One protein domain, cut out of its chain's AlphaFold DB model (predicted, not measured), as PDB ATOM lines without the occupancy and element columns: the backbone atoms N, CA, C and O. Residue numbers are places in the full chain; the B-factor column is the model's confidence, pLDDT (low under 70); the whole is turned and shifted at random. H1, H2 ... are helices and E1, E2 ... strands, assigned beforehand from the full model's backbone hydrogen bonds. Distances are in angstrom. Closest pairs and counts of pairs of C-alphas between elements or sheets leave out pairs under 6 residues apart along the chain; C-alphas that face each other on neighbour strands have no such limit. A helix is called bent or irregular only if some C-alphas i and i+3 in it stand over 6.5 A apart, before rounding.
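Overview. This is residues 157 to 262 of the 268 residues of an uncharacterized protein of Serendipita indica (strain DSM 11827) (UniProt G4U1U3). The small hairpin E1 and E2 lies near the last residues of H4, H4 packs crosswise on H1, and the end of H3 meets H1 and H2 in a loose cluster of crossed helices. Long loops, residues 186 to 200 and 248 to 262, extend beyond these parts. The printed part has 106 residues, under half in named elements, ordered H1 H2 H3 H4 E1 E2: mostly helix, with an antiparallel sheet E1 - E2. It is compact, radius of gyration of the C-alphas 14.2 A, spanning 42 by 33 by 23 A.

Along the chain. Look first at E1, residues 236 to 238, and E2, residues 244 to 247, which ends at C-alpha 247 (16.113, 107.204, 186.195). H4 holds residues 220 to 231, 15.9 A. Find C-alpha 158 at (16.785, 95.848, 199.445); from there H1 runs to 167, 14.3 A. H2 is residues 177 to 185, and H3 residues 201 to 214, 20.7 A, only just irregular: C-alphas 202 and 205 are 6.7 A apart.

Arrangement. In the hairpin, N 237 and O 246 are 2.8 A apart, within hydrogen-bond range. Residues 175 to 176 pair antiparallel with 244 to 245 of E2. The closest C-alphas of H4 and E1, Ala 230 and Val 236, are 5.5 A apart. H4 touches H1 with residues 226 to 230 alone, about perpendicular at 83 degrees, closest C-alphas Thr 160 and Ile 226, 5.3 A. H3 touches H1 with residues 213 to 214 alone, at a steep tilt of 62 degrees, closest C-alphas Lys 159 and Ile 213, 6.0 A. H2 and H3 only just touch, with 3 pairs of C-alphas within 8 A, the closest Phe 180 and Val 214, 7.2 A. H1 and H2 are apart. Every O i to N i+4 pair is within hydrogen-bond range in H1, H2 and H4; in H3, 8 of 10.

Size, cuts and confidence. The farthest C-alphas, Ser 196 and Arg 232, are 43.1 A apart. The printed part has no cut; the link H2 to H3 is long. Look for pLDDT under 70 at residues 190 to 200 and 253 to 262.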
ATOM      1  N   PRO A 157      14.179  99.816 200.570       91.94
ATOM      2  CA  PRO A 157      14.138  98.364 200.676       91.94
ATOM      3  C   PRO A 157      15.169  97.699 199.753       91.94
ATOM      4  O   PRO A 157      15.378  98.133 198.619       91.94
ATOM      5  N   SER A 158      15.750  96.580 200.198       91.88
ATOM      6  CA  SER A 158      16.785  95.848 199.445       91.88
ATOM      7  C   SER A 158      16.364  95.519 198.008       91.88
ATOM      8  O   SER A 158      17.177  95.615 197.094       91.88
ATOM      9  N   LYS A 159      15.092  95.164 197.791       91.50
ATOM     10  CA  LYS A 159      14.563  94.846 196.456       91.50
ATOM     11  C   LYS A 159      14.569  96.074 195.535       91.50
ATOM     12  O   LYS A 159      14.988  95.982 194.385       91.50
ATOM     13  N   THR A 160      14.190  97.240 196.061       93.06
ATOM     14  CA  THR A 160      14.226  98.519 195.336       93.06
ATOM     15  C   THR A 160      15.653  98.952 195.018       93.06
ATOM     16  O   THR A 160      15.932  99.383 193.901       93.06
ATOM     17  N   GLN A 161      16.585  98.773 195.958       93.00
ATOM     18  CA  GLN A 161      18.005  99.036 195.716       93.00
ATOM     19  C   GLN A 161      18.546  98.210 194.543       93.00
ATOM     20  O   GLN A 161      19.295  98.712 193.706       93.00
ATOM     21  N   GLU A 162      18.175  96.936 194.457       92.31
ATOM     22  CA  GLU A 162      18.622  96.053 193.378       92.31
ATOM     23  C   GLU A 162      17.952  96.362 192.045       92.31
ATOM     24  O   GLU A 162      18.621  96.340 191.013       92.31
ATOM     25  N   PHE A 163      16.672  96.733 192.062       93.06
ATOM     26  CA  PHE A 163      15.985  97.239 190.880       93.06
ATOM     27  C   PHE A 163      16.662  98.500 190.322       93.06
ATOM     28  O   PHE A 163      16.892  98.599 189.116       93.06
ATOM     29  N   LEU A 164      17.070  99.436 191.183       92.12
ATOM     30  CA  LEU A 164      17.828 100.617 190.761       92.12
ATOM     31  C   LEU A 164      19.207 100.251 190.198       92.12
ATOM     32  O   LEU A 164      19.624 100.823 189.191       92.12
ATOM     33  N   LYS A 165      19.901  99.269 190.794       90.38
ATOM     34  CA  LYS A 165      21.165  98.740 190.244       90.38
ATOM     35  C   LYS A 165      20.961  98.117 188.863       90.38
ATOM     36  O   LYS A 165      21.806  98.315 187.999       90.38
ATOM     37  N   LEU A 166      19.852  97.413 188.633       90.88
ATOM     38  CA  LEU A 166      19.485  96.898 187.312       90.88
ATOM     39  C   LEU A 166      19.239  98.049 186.324       90.88
ATOM     40  O   LEU A 166      19.815  98.060 185.235       90.88
ATOM     41  N   CYS A 167      18.454  99.053 186.719       91.19
ATOM     42  CA  CYS A 167      18.168 100.223 185.887       91.19
ATOM     43  C   CYS A 167      19.421 101.039 185.543       91.19
ATOM     44  O   CYS A 167      19.463 101.663 184.485       91.19
ATOM     45  N   ALA A 168      20.467 101.002 186.375       89.25
ATOM     46  CA  ALA A 168      21.741 101.657 186.083       89.25
ATOM     47  C   ALA A 168      22.424 101.115 184.810       89.25
ATOM     48  O   ALA A 168      23.214 101.837 184.203       89.25
ATOM     49  N   PHE A 169      22.113  99.884 184.383       88.31
ATOM     50  CA  PHE A 169      22.595  99.298 183.123       88.31
ATOM     51  C   PHE A 169      21.691  99.598 181.918       88.31
ATOM     52  O   PHE A 169      22.068  99.307 180.782       88.31
ATOM     53  N   LEU A 170      20.507 100.167 182.148       89.81
ATOM     54  CA  LEU A 170      19.573 100.561 181.100       89.81
ATOM     55  C   LEU A 170      19.823 102.011 180.671       89.81
ATOM     56  O   LEU A 170      20.502 102.794 181.344       89.81
ATOM     57  N   HIS A 171      19.253 102.391 179.528       90.81
ATOM     58  CA  HIS A 171      19.184 103.802 179.165       90.81
ATOM     59  C   HIS A 171      18.353 104.566 180.212       90.81
ATOM     60  O   HIS A 171      17.328 104.068 180.657       90.81
ATOM     61  N   HIS A 172      18.782 105.767 180.610       89.88
ATOM     62  CA  HIS A 172      18.205 106.478 181.755       89.88
ATOM     63  C   HIS A 172      16.786 106.980 181.507       89.88
ATOM     64  O   HIS A 172      16.082 107.313 182.447       89.88
ATOM     65  N   SER A 173      16.370 107.093 180.254       91.44
ATOM     66  CA  SER A 173      15.040 107.563 179.883       91.44
ATOM     67  C   SER A 173      14.320 106.544 179.024       91.44
ATOM     68  O   SER A 173      14.964 105.840 178.241       91.44
ATOM     69  N   LEU A 174      12.987 106.591 179.076       92.62
ATOM     70  CA  LEU A 174      12.089 105.783 178.247       92.62
ATOM     71  C   LEU A 174      12.296 104.274 178.441       92.62
ATOM     72  O   LEU A 174      12.238 103.514 177.478       92.62
ATOM     73  N   ILE A 175      12.531 103.841 179.681       94.69
ATOM     74  CA  ILE A 175      12.576 102.422 180.048       94.69
ATOM     75  C   ILE A 175      11.133 101.897 180.026       94.69
ATOM     76  O   ILE A 175      10.343 102.321 180.868       94.69
ATOM     77  N   PRO A 176      10.744 101.018 179.088       95.06
ATOM     78  CA  PRO A 176       9.352 100.608 178.971       95.06
ATOM     79  C   PRO A 176       9.005  99.539 180.012       95.06
ATOM     80  O   PRO A 176       9.783  98.608 180.214       95.06
ATOM     81  N   ILE A 177       7.815  99.609 180.615       94.62
ATOM     82  CA  ILE A 177       7.321  98.563 181.533       94.62
ATOM     83  C   ILE A 177       7.288  97.181 180.865       94.62
ATOM     84  O   ILE A 177       7.658  96.174 181.473       94.62
ATOM     85  N   SER A 178       6.960  97.150 179.571       94.19
ATOM     86  CA  SER A 178       6.924  95.928 178.768       94.19
ATOM     87  C   SER A 178       8.283  95.235 178.667       94.19
ATOM     88  O   SER A 178       8.323  94.032 178.430       94.19
ATOM     89  N   LEU A 179       9.404  95.937 178.899       93.50
ATOM     90  CA  LEU A 179      10.715  95.294 179.013       93.50
ATOM     91  C   LEU A 179      10.708  94.246 180.128       93.50
ATOM     92  O   LEU A 179      11.172  93.128 179.918       93.50
ATOM     93  N   PHE A 180      10.185  94.602 181.301       93.56
ATOM     94  CA  PHE A 180      10.178  93.736 182.476       93.56
ATOM     95  C   PHE A 180       9.113  92.648 182.355       93.56
ATOM     96  O   PHE A 180       9.421  91.476 182.566       93.56
ATOM     97  N   GLU A 181       7.909  93.011 181.910       93.62
ATOM     98  CA  GLU A 181       6.822  92.061 181.655       93.62
ATOM     99  C   GLU A 181       7.267  90.959 180.681       93.62
ATOM    100  O   GLU A 181       7.264  89.778 181.027       93.62
ATOM    101  N   GLN A 182       7.747  91.329 179.490       91.62
ATOM    102  CA  GLN A 182       8.170  90.353 178.484       91.62
ATOM    103  C   GLN A 182       9.384  89.542 178.952       91.62
ATOM    104  O   GLN A 182       9.465  88.346 178.677       91.62
ATOM    105  N   SER A 183      10.307  90.151 179.702       90.62
ATOM    106  CA  SER A 183      11.454  89.419 180.248       90.62
ATOM    107  C   SER A 183      11.016  88.332 181.230       90.62
ATOM    108  O   SER A 183      11.486  87.205 181.116       90.62
ATOM    109  N   THR A 184      10.073  88.620 182.134       91.50
ATOM    110  CA  THR A 184       9.537  87.604 183.062       91.50
ATOM    111  C   THR A 184       8.783  86.493 182.329       91.50
ATOM    112  O   THR A 184       9.008  85.317 182.605       91.50
ATOM    113  N   LEU A 185       7.956  86.838 181.333       89.56
ATOM    114  CA  LEU A 185       7.208  85.871 180.515       89.56
ATOM    115  C   LEU A 185       8.119  84.887 179.768       89.56
ATOM    116  O   LEU A 185       7.729  83.747 179.518       89.56
ATOM    117  N   HIS A 186       9.332  85.319 179.426       86.88
ATOM    118  CA  HIS A 186      10.326  84.515 178.719       86.88
ATOM    119  C   HIS A 186      11.459  83.999 179.623       86.88
ATOM    120  O   HIS A 186      12.475  83.524 179.113       86.88
ATOM    121  N   GLY A 187      11.307  84.076 180.951       85.88
ATOM    122  CA  GLY A 187      12.300  83.578 181.912       85.88
ATOM    123  C   GLY A 187      13.674  84.243 181.774       85.88
ATOM    124  O   GLY A 187      14.699  83.592 181.951       85.88
ATOM    125  N   PHE A 188      13.696  85.517 181.375       85.50
ATOM    126  CA  PHE A 188      14.893  86.327 181.130       85.50
ATOM    127  C   PHE A 188      15.872  85.733 180.098       85.50
ATOM    128  O   PHE A 188      17.038  86.125 180.042       85.50
ATOM    129  N   ALA A 189      15.403  84.820 179.242       73.19
ATOM    130  CA  ALA A 189      16.187  84.246 178.157       73.19
ATOM    131  C   ALA A 189      16.042  85.066 176.862       73.19
ATOM    132  O   ALA A 189      14.961  85.542 176.513       73.19
ATOM    133  N   ALA A 190      17.136  85.222 176.109       64.94
ATOM    134  CA  ALA A 190      17.115  85.953 174.844       64.94
ATOM    135  C   ALA A 190      16.226  85.256 173.793       64.94
ATOM    136  O   ALA A 190      16.384  84.068 173.506       64.94
ATOM    137  N   TYR A 191      15.352  86.036 173.148       55.88
ATOM    138  CA  TYR A 191      14.336  85.596 172.174       55.88
ATOM    139  C   TYR A 191      14.892  84.786 170.980       55.88
ATOM    140  O   TYR A 191      14.155  84.060 170.323       55.88
ATOM    141  N   ALA A 192      16.195  84.879 170.690       51.88
ATOM    142  CA  ALA A 192      16.829  84.159 169.583       51.88
ATOM    143  C   ALA A 192      17.162  82.684 169.889       51.88
ATOM    144  O   ALA A 192      17.542  81.950 168.980       51.88
ATOM    145  N   ALA A 193      17.059  82.248 171.148       50.78
ATOM    146  CA  ALA A 193      17.716  81.022 171.602       50.78
ATOM    147  C   ALA A 193      16.763  79.954 172.172       50.78
ATOM    148  O   ALA A 193      17.192  78.823 172.402       50.78
ATOM    149  N   LEU A 194      15.475  80.271 172.340       52.78
ATOM    150  CA  LEU A 194      14.526  79.419 173.071       52.78
ATOM    151  C   LEU A 194      14.294  78.028 172.446       52.78
ATOM    152  O   LEU A 194      13.996  77.101 173.190       52.78
ATOM    153  N   ASP A 195      14.555  77.844 171.146       53.78
ATOM    154  CA  ASP A 195      14.466  76.523 170.494       53.78
ATOM    155  C   ASP A 195      15.814  75.950 170.012       53.78
ATOM    156  O   ASP A 195      15.883  74.786 169.623       53.78
ATOM    157  N   SER A 196      16.899  76.738 169.990       56.97
ATOM    158  CA  SER A 196      18.158  76.343 169.316       56.97
ATOM    159  C   SER A 196      19.427  76.452 170.162       56.97
ATOM    160  O   SER A 196      20.428  75.842 169.792       56.97
ATOM    161  N   CYS A 197      19.423  77.191 171.277       59.31
ATOM    162  CA  CYS A 197      20.578  77.347 172.168       59.31
ATOM    163  C   CYS A 197      20.091  77.685 173.592       59.31
ATOM    164  O   CYS A 197      19.767  78.842 173.846       59.31
ATOM    165  N   PRO A 198      20.037  76.739 174.548       61.53
ATOM    166  CA  PRO A 198      19.734  77.098 175.932       61.53
ATOM    167  C   PRO A 198      20.760  78.119 176.465       61.53
ATOM    168  O   PRO A 198      21.905  78.119 175.991       61.53
ATOM    169  N   PRO A 199      20.386  78.969 177.444       63.75
ATOM    170  CA  PRO A 199      21.323  79.896 178.066       63.75
ATOM    171  C   PRO A 199      22.567  79.141 178.562       63.75
ATOM    172  O   PRO A 199      22.424  78.059 179.146       63.75
ATOM    173  N   PRO A 200      23.784  79.668 178.340       69.75
ATOM    174  CA  PRO A 200      24.992  79.092 178.911       69.75
ATOM    175  C   PRO A 200      24.874  78.959 180.437       69.75
ATOM    176  O   PRO A 200      24.207  79.754 181.095       69.75
ATOM    177  N   GLU A 201      25.586  78.002 181.038       72.00
ATOM    178  CA  GLU A 201      25.620  77.844 182.506       72.00
ATOM    179  C   GLU A 201      26.074  79.123 183.239       72.00
ATOM    180  O   GLU A 201      25.681  79.338 184.385       72.00
ATOM    181  N   SER A 202      26.852  79.993 182.579       74.19
ATOM    182  CA  SER A 202      27.252  81.303 183.111       74.19
ATOM    183  C   SER A 202      26.075  82.244 183.370       74.19
ATOM    184  O   SER A 202      26.177  83.109 184.238       74.19
ATOM    185  N   ASP A 203      24.965  82.065 182.655       78.12
ATOM    186  CA  ASP A 203      23.838  82.997 182.662       78.12
ATOM    187  C   ASP A 203      22.804  82.616 183.724       78.12
ATOM    188  O   ASP A 203      22.009  83.455 184.135       78.12
ATOM    189  N   LYS A 204      22.844  81.379 184.241       81.62
ATOM    190  CA  LYS A 204      21.903  80.907 185.270       81.62
ATOM    191  C   LYS A 204      21.918  81.776 186.519       81.62
ATOM    192  O   LYS A 204      20.859  82.122 187.026       81.62
ATOM    193  N   THR A 205      23.105  82.155 186.992       85.12
ATOM    194  CA  THR A 205      23.246  83.034 188.162       85.12
ATOM    195  C   THR A 205      22.604  84.395 187.903       85.12
ATOM    196  O   THR A 205      21.875  84.899 188.750       85.12
ATOM    197  N   PHE A 206      22.821  84.956 186.710       83.81
ATOM    198  CA  PHE A 206      22.263  86.250 186.324       83.81
ATOM    199  C   PHE A 206      20.736  86.199 186.185       83.81
ATOM    200  O   PHE A 206      20.047  87.089 186.671       83.81
ATOM    201  N   ILE A 207      20.198  85.129 185.595       87.31
ATOM    202  CA  ILE A 207      18.752  84.897 185.499       87.31
ATOM    203  C   ILE A 207      18.140  84.775 186.899       87.31
ATOM    204  O   ILE A 207      17.156  85.449 187.180       87.31
ATOM    205  N   SER A 208      18.749  84.006 187.807       88.69
ATOM    206  CA  SER A 208      18.270  83.902 189.193       88.69
ATOM    207  C   SER A 208      18.289  85.244 189.931       88.69
ATOM    208  O   SER A 208      17.391  85.516 190.727       88.69
ATOM    209  N   ASP A 209      19.276  86.106 189.668       88.69
ATOM    210  CA  ASP A 209      19.293  87.465 190.213       88.69
ATOM    211  C   ASP A 209      18.162  88.328 189.633       88.69
ATOM    212  O   ASP A 209      17.482  89.023 190.386       88.69
ATOM    213  N   LEU A 210      17.892  88.248 188.327       90.94
ATOM    214  CA  LEU A 210      16.782  88.970 187.694       90.94
ATOM    215  C   LEU A 210      15.412  88.501 188.200       90.94
ATOM    216  O   LEU A 210      14.567  89.334 188.531       90.94
ATOM    217  N   GLU A 211      15.208  87.191 188.336       91.62
ATOM    218  CA  GLU A 211      13.991  86.604 188.910       91.62
ATOM    219  C   GLU A 211      13.778  87.043 190.360       91.62
ATOM    220  O   GLU A 211      12.650  87.260 190.798       91.62
ATOM    221  N   ARG A 212      14.859  87.213 191.122       91.38
ATOM    222  CA  ARG A 212      14.797  87.700 192.502       91.38
ATOM    223  C   ARG A 212      14.427  89.185 192.580       91.38
ATOM    224  O   ARG A 212      13.723  89.585 193.510       91.38
ATOM    225  N   ILE A 213      14.883  89.988 191.618       91.31
ATOM    226  CA  ILE A 213      14.625  91.434 191.550       91.31
ATOM    227  C   ILE A 213      13.212  91.716 191.038       91.31
ATOM    228  O   ILE A 213      12.446  92.413 191.700       91.31
ATOM    229  N   VAL A 214      12.864  91.189 189.864       91.31
ATOM    230  CA  VAL A 214      11.622  91.523 189.145       91.31
ATOM    231  C   VAL A 214      10.511  90.510 189.442       91.31
ATOM    232  O   VAL A 214       9.343  90.880 189.489       91.31
ATOM    233  N   GLY A 215      10.867  89.255 189.718       90.69
ATOM    234  CA  GLY A 215       9.938  88.136 189.890       90.69
ATOM    235  C   GLY A 215      10.165  87.045 188.842       90.69
ATOM    236  O   GLY A 215      10.610  87.322 187.731       90.69
ATOM    237  N   SER A 216       9.847  85.794 189.183       89.69
ATOM    238  CA  SER A 216       9.835  84.675 188.223       89.69
ATOM    239  C   SER A 216       8.571  84.648 187.355       89.69
ATOM    240  O   SER A 216       8.555  84.044 186.288       89.69
ATOM    241  N   THR A 217       7.509  85.317 187.803       92.31
ATOM    242  CA  THR A 217       6.267  85.549 187.062       92.31
ATOM    243  C   THR A 217       5.894  87.019 187.179       92.31
ATOM    244  O   THR A 217       6.135  87.619 188.228       92.31
ATOM    245  N   TRP A 218       5.285  87.587 186.136       94.81
ATOM    246  CA  TRP A 218       4.829  88.974 186.165       94.81
ATOM    247  C   TRP A 218       3.756  89.188 187.240       94.81
ATOM    248  O   TRP A 218       2.717  88.526 187.228       94.81
ATOM    249  N   ASP A 219       4.016  90.130 188.141       94.56
ATOM    250  CA  ASP A 219       3.066  90.649 189.120       94.56
ATOM    251  C   ASP A 219       3.183  92.174 189.117       94.56
ATOM    252  O   ASP A 219       4.140  92.751 189.640       94.56
ATOM    253  N   GLU A 220       2.220  92.823 188.467       92.50
ATOM    254  CA  GLU A 220       2.215  94.272 188.285       92.50
ATOM    255  C   GLU A 220       2.104  95.022 189.617       92.50
ATOM    256  O   GLU A 220       2.737  96.061 189.779       92.50
ATOM    257  N   ALA A 221       1.370  94.485 190.598       92.31
ATOM    258  CA  ALA A 221       1.209  95.136 191.896       92.31
ATOM    259  C   ALA A 221       2.533  95.141 192.670       92.31
ATOM    260  O   ALA A 221       2.966  96.183 193.160       92.31
ATOM    261  N   VAL A 222       3.224  93.997 192.706       92.44
ATOM    262  CA  VAL A 222       4.547  93.889 193.337       92.44
ATOM    263  C   VAL A 222       5.582  94.748 192.611       92.44
ATOM    264  O   VAL A 222       6.455  95.335 193.251       92.44
ATOM    265  N   PHE A 223       5.513  94.833 191.280       94.00
ATOM    266  CA  PHE A 223       6.394  95.710 190.512       94.00
ATOM    267  C   PHE A 223       6.129  97.187 190.828       94.00
ATOM    268  O   PHE A 223       7.070  97.952 191.045       94.00
ATOM    269  N   GLN A 224       4.858  97.579 190.931       91.50
ATOM    270  CA  GLN A 224       4.480  98.949 191.248       91.50
ATOM    271  C   GLN A 224       4.933  99.361 192.655       91.50
ATOM    272  O   GLN A 224       5.432 100.468 192.812       91.50
ATOM    273  N   GLU A 225       4.899  98.469 193.651       91.75
ATOM    274  CA  GLU A 225       5.459  98.748 194.987       91.75
ATOM    275  C   GLU A 225       6.957  99.111 194.937       91.75
ATOM    276  O   GLU A 225       7.422 100.002 195.658       91.75
ATOM    277  N   ILE A 226       7.725  98.447 194.066       93.19
ATOM    278  CA  ILE A 226       9.151  98.740 193.853       93.19
ATOM    279  C   ILE A 226       9.316 100.124 193.216       93.19
ATOM    280  O   ILE A 226      10.140 100.924 193.668       93.19
ATOM    281  N   VAL A 227       8.528 100.415 192.179       92.00
ATOM    282  CA  VAL A 227       8.560 101.700 191.468       92.00
ATOM    283  C   VAL A 227       8.138 102.849 192.379       92.00
ATOM    284  O   VAL A 227       8.809 103.881 192.399       92.00
ATOM    285  N   ASP A 228       7.084 102.678 193.173       88.56
ATOM    286  CA  ASP A 228       6.596 103.681 194.121       88.56
ATOM    287  C   ASP A 228       7.656 103.966 195.185       88.56
ATOM    288  O   ASP A 228       7.975 105.122 195.472       88.56
ATOM    289  N   SER A 229       8.290 102.913 195.711       89.62
ATOM    290  CA  SER A 229       9.415 103.038 196.637       89.62
ATOM    291  C   SER A 229      10.587 103.821 196.029       89.62
ATOM    292  O   SER A 229      11.143 104.697 196.695       89.62
ATOM    293  N   ALA A 230      10.943 103.565 194.767       89.94
ATOM    294  CA  ALA A 230      12.006 104.292 194.069       89.94
ATOM    295  C   ALA A 230      11.619 105.742 193.714       89.94
ATOM    296  O   ALA A 230      12.468 106.637 193.696       89.94
ATOM    297  N   SER A 231      10.337 105.992 193.450       86.50
ATOM    298  CA  SER A 231       9.814 107.320 193.113       86.50
ATOM    299  C   SER A 231       9.775 108.235 194.340       86.50
ATOM    300  O   SER A 231      10.115 109.414 194.242       86.50
ATOM    301  N   ARG A 232       9.476 107.685 195.528       81.75
ATOM    302  CA  ARG A 232       9.513 108.404 196.819       81.75
ATOM    303  C   ARG A 232      10.897 108.930 197.201       81.75
ATOM    304  O   ARG A 232      11.001 109.811 198.044       81.75
ATOM    305  N   THR A 233      11.966 108.408 196.606       79.25
ATOM    306  CA  THR A 233      13.340 108.908 196.799       79.25
ATOM    307  C   THR A 233      13.833 109.745 195.616       79.25
ATOM    308  O   THR A 233      14.999 110.134 195.578       79.25
ATOM    309  N   SER A 234      12.937 110.064 194.673       79.81
ATOM    310  CA  SER A 234      13.208 110.832 193.452       79.81
ATOM    311  C   SER A 234      14.262 110.200 192.533       79.81
ATOM    312  O   SER A 234      14.902 110.898 191.747       79.81
ATOM    313  N   PHE A 235      14.459 108.879 192.615       85.06
ATOM    314  CA  PHE A 235      15.360 108.162 191.708       85.06
ATOM    315  C   PHE A 235      14.683 107.708 190.423       85.06
ATOM    316  O   PHE A 235      15.373 107.573 189.411       85.06
ATOM    317  N   VAL A 236      13.371 107.471 190.473       89.25
ATOM    318  CA  VAL A 236      12.552 107.077 189.326       89.25
ATOM    319  C   VAL A 236      11.462 108.115 189.092       89.25
ATOM    320  O   VAL A 236      10.762 108.525 190.012       89.25
ATOM    321  N   ASP A 237      11.322 108.511 187.834       88.69
ATOM    322  CA  ASP A 237      10.200 109.266 187.302       88.69
ATOM    323  C   ASP A 237       9.331 108.333 186.455       88.69
ATOM    324  O   ASP A 237       9.837 107.629 185.576       88.69
ATOM    325  N   VAL A 238       8.020 108.369 186.679       89.38
ATOM    326  CA  VAL A 238       7.031 107.615 185.897       89.38
ATOM    327  C   VAL A 238       6.340 108.558 184.912       89.38
ATOM    328  O   VAL A 238       5.997 109.694 185.257       89.38
ATOM    329  N   SER A 239       6.153 108.121 183.667       90.25
ATOM    330  CA  SER A 239       5.362 108.854 182.677       90.25
ATOM    331  C   SER A 239       3.885 108.918 183.076       90.25
ATOM    332  O   SER A 239       3.377 108.077 183.812       90.25
ATOM    333  N   SER A 240       3.154 109.911 182.564       86.38
ATOM    334  CA  SER A 240       1.734 110.099 182.898       86.38
ATOM    335  C   SER A 240       0.830 108.939 182.469       86.38
ATOM    336  O   SER A 240      -0.254 108.781 183.018       86.38
ATOM    337  N   ASP A 241       1.247 108.166 181.466       89.50
ATOM    338  CA  ASP A 241       0.558 106.958 181.002       89.50
ATOM    339  C   ASP A 241       0.999 105.687 181.751       89.50
ATOM    340  O   ASP A 241       0.437 104.624 181.508       89.50
ATOM    341  N   GLY A 242       1.990 105.781 182.647       88.31
ATOM    342  CA  GLY A 242       2.532 104.650 183.405       88.31
ATOM    343  C   GLY A 242       3.396 103.683 182.591       88.31
ATOM    344  O   GLY A 242       3.877 102.696 183.137       88.31
ATOM    345  N   LEU A 243       3.608 103.937 181.295       92.12
ATOM    346  CA  LEU A 243       4.246 102.977 180.389       92.12
ATOM    347  C   LEU A 243       5.772 103.074 180.364       92.12
ATOM    348  O   LEU A 243       6.439 102.126 179.938       92.12
ATOM    349  N   PHE A 244       6.325 104.211 180.785       94.56
ATOM    350  CA  PHE A 244       7.747 104.494 180.715       94.56
ATOM    351  C   PHE A 244       8.285 105.020 182.038       94.56
ATOM    352  O   PHE A 244       7.720 105.912 182.669       94.56
ATOM    353  N   TYR A 245       9.462 104.525 182.387       93.12
ATOM    354  CA  TYR A 245      10.230 104.969 183.533       93.12
ATOM    355  C   TYR A 245      11.474 105.717 183.072       93.12
ATOM    356  O   TYR A 245      12.046 105.450 182.009       93.12
ATOM    357  N   SER A 246      11.903 106.671 183.883       91.69
ATOM    358  CA  SER A 246      13.197 107.323 183.745       91.69
ATOM    359  C   SER A 246      13.917 107.291 185.081       91.69
ATOM    360  O   SER A 246      13.302 107.485 186.121       91.69
ATOM    361  N   VAL A 247      15.219 107.052 185.052       91.06
ATOM    362  CA  VAL A 247      16.113 107.204 186.195       91.06
ATOM    363  C   VAL A 247      16.987 108.430 185.994       91.06
ATOM    364  O   VAL A 247      17.273 108.834 184.866       91.06
ATOM    365  N   HIS A 248      17.445 109.038 187.084       87.88
ATOM    366  CA  HIS A 248      18.348 110.175 186.965       87.88
ATOM    367  C   HIS A 248      19.650 109.760 186.234       87.88
ATOM    368  O   HIS A 248      20.254 108.757 186.622       87.88
ATOM    369  N   PRO A 249      20.161 110.515 185.234       87.75
ATOM    370  CA  PRO A 249      21.368 110.137 184.478       87.75
ATOM    371  C   PRO A 249      22.594 109.891 185.364       87.75
ATOM    372  O   PRO A 249      23.419 109.020 185.097       87.75
ATOM    373  N   LEU A 250      22.682 110.609 186.489       87.12
ATOM    374  CA  LEU A 250      23.748 110.409 187.475       87.12
ATOM    375  C   LEU A 250      23.693 109.060 188.224       87.12
ATOM    376  O   LEU A 250      24.654 108.757 188.930       87.12
ATOM    377  N   LEU A 251      22.648 108.248 188.043       80.88
ATOM    378  CA  LEU A 251      22.574 106.860 188.515       80.88
ATOM    379  C   LEU A 251      23.091 105.851 187.484       80.88
ATOM    380  O   LEU A 251      23.424 104.734 187.864       80.88
ATOM    381  N   GLN A 252      23.174 106.218 186.199       81.88
ATOM    382  CA  GLN A 252      23.618 105.279 185.170       81.88
ATOM    383  C   GLN A 252      25.060 104.854 185.370       81.88
ATOM    384  O   GLN A 252      25.938 105.689 185.641       81.88
ATOM    385  N   TYR A 253      25.275 103.565 185.122       60.75
ATOM    386  CA  TYR A 253      26.572 102.933 185.066       60.75
ATOM    387  C   TYR A 253      27.421 103.574 183.966       60.75
ATOM    388  O   TYR A 253      27.142 103.483 182.774       60.75
ATOM    389  N   ASP A 254      28.502 104.199 184.401       56.56
ATOM    390  CA  ASP A 254      29.698 104.428 183.605       56.56
ATOM    391  C   ASP A 254      30.807 103.661 184.331       56.56
ATOM    392  O   ASP A 254      30.691 103.427 185.532       56.56
ATOM    393  N   LYS A 255      31.905 103.278 183.678       47.41
ATOM    394  CA  LYS A 255      32.987 102.450 184.267       47.41
ATOM    395  C   LYS A 255      33.644 103.044 185.537       47.41
ATOM    396  O   LYS A 255      34.607 102.486 186.055       47.41
ATOM    397  N   THR A 256      33.153 104.185 186.015       46.78
ATOM    398  CA  THR A 256      33.584 104.971 187.169       46.78
ATOM    399  C   THR A 256      32.457 105.258 188.186       46.78
ATOM    400  O   THR A 256      32.625 106.145 189.018       46.78
ATOM    401  N   THR A 257      31.309 104.562 188.154       51.53
ATOM    402  CA  THR A 257      30.173 104.781 189.084       51.53
ATOM    403  C   THR A 257      30.457 104.450 190.562       51.53
ATOM    404  O   THR A 257      31.402 103.711 190.857       51.53
ATOM    405  N   PRO A 258      29.639 104.980 191.505       48.44
ATOM    406  CA  PRO A 258      29.834 104.811 192.945       48.44
ATOM    407  C   PRO A 258      29.828 103.340 193.390       48.44
ATOM    408  O   PRO A 258      29.244 102.470 192.745       48.44
ATOM    409  N   ALA A 259      30.483 103.068 194.525       46.47
ATOM    410  CA  ALA A 259      30.777 101.720 195.025       46.47
ATOM    411  C   ALA A 259      29.567 100.763 195.089       46.47
ATOM    412  O   ALA A 259      29.738  99.560 194.903       46.47
ATOM    413  N   TRP A 260      28.347 101.272 195.290       51.72
ATOM    414  CA  TRP A 260      27.136 100.452 195.339       51.72
ATOM    415  C   TRP A 260      26.696  99.910 193.966       51.72
ATOM    416  O   TRP A 260      26.169  98.797 193.920       51.72
ATOM    417  N   CYS A 261      26.989 100.594 192.850       46.66
ATOM    418  CA  CYS A 261      26.808 100.053 191.491       46.66
ATOM    419  C   CYS A 261      27.831  98.948 191.175       46.66
ATOM    420  O   CYS A 261      27.507  97.952 190.533       46.66
ATOM    421  N   ASN A 262      29.060  99.075 191.685       43.78
ATOM    422  CA  ASN A 262      30.137  98.109 191.433       43.78
ATOM    423  C   ASN A 262      29.960  96.782 192.198       43.78
ATOM    424  O   ASN A 262      30.671  95.818 191.926       43.78
TER     425      ASN A 262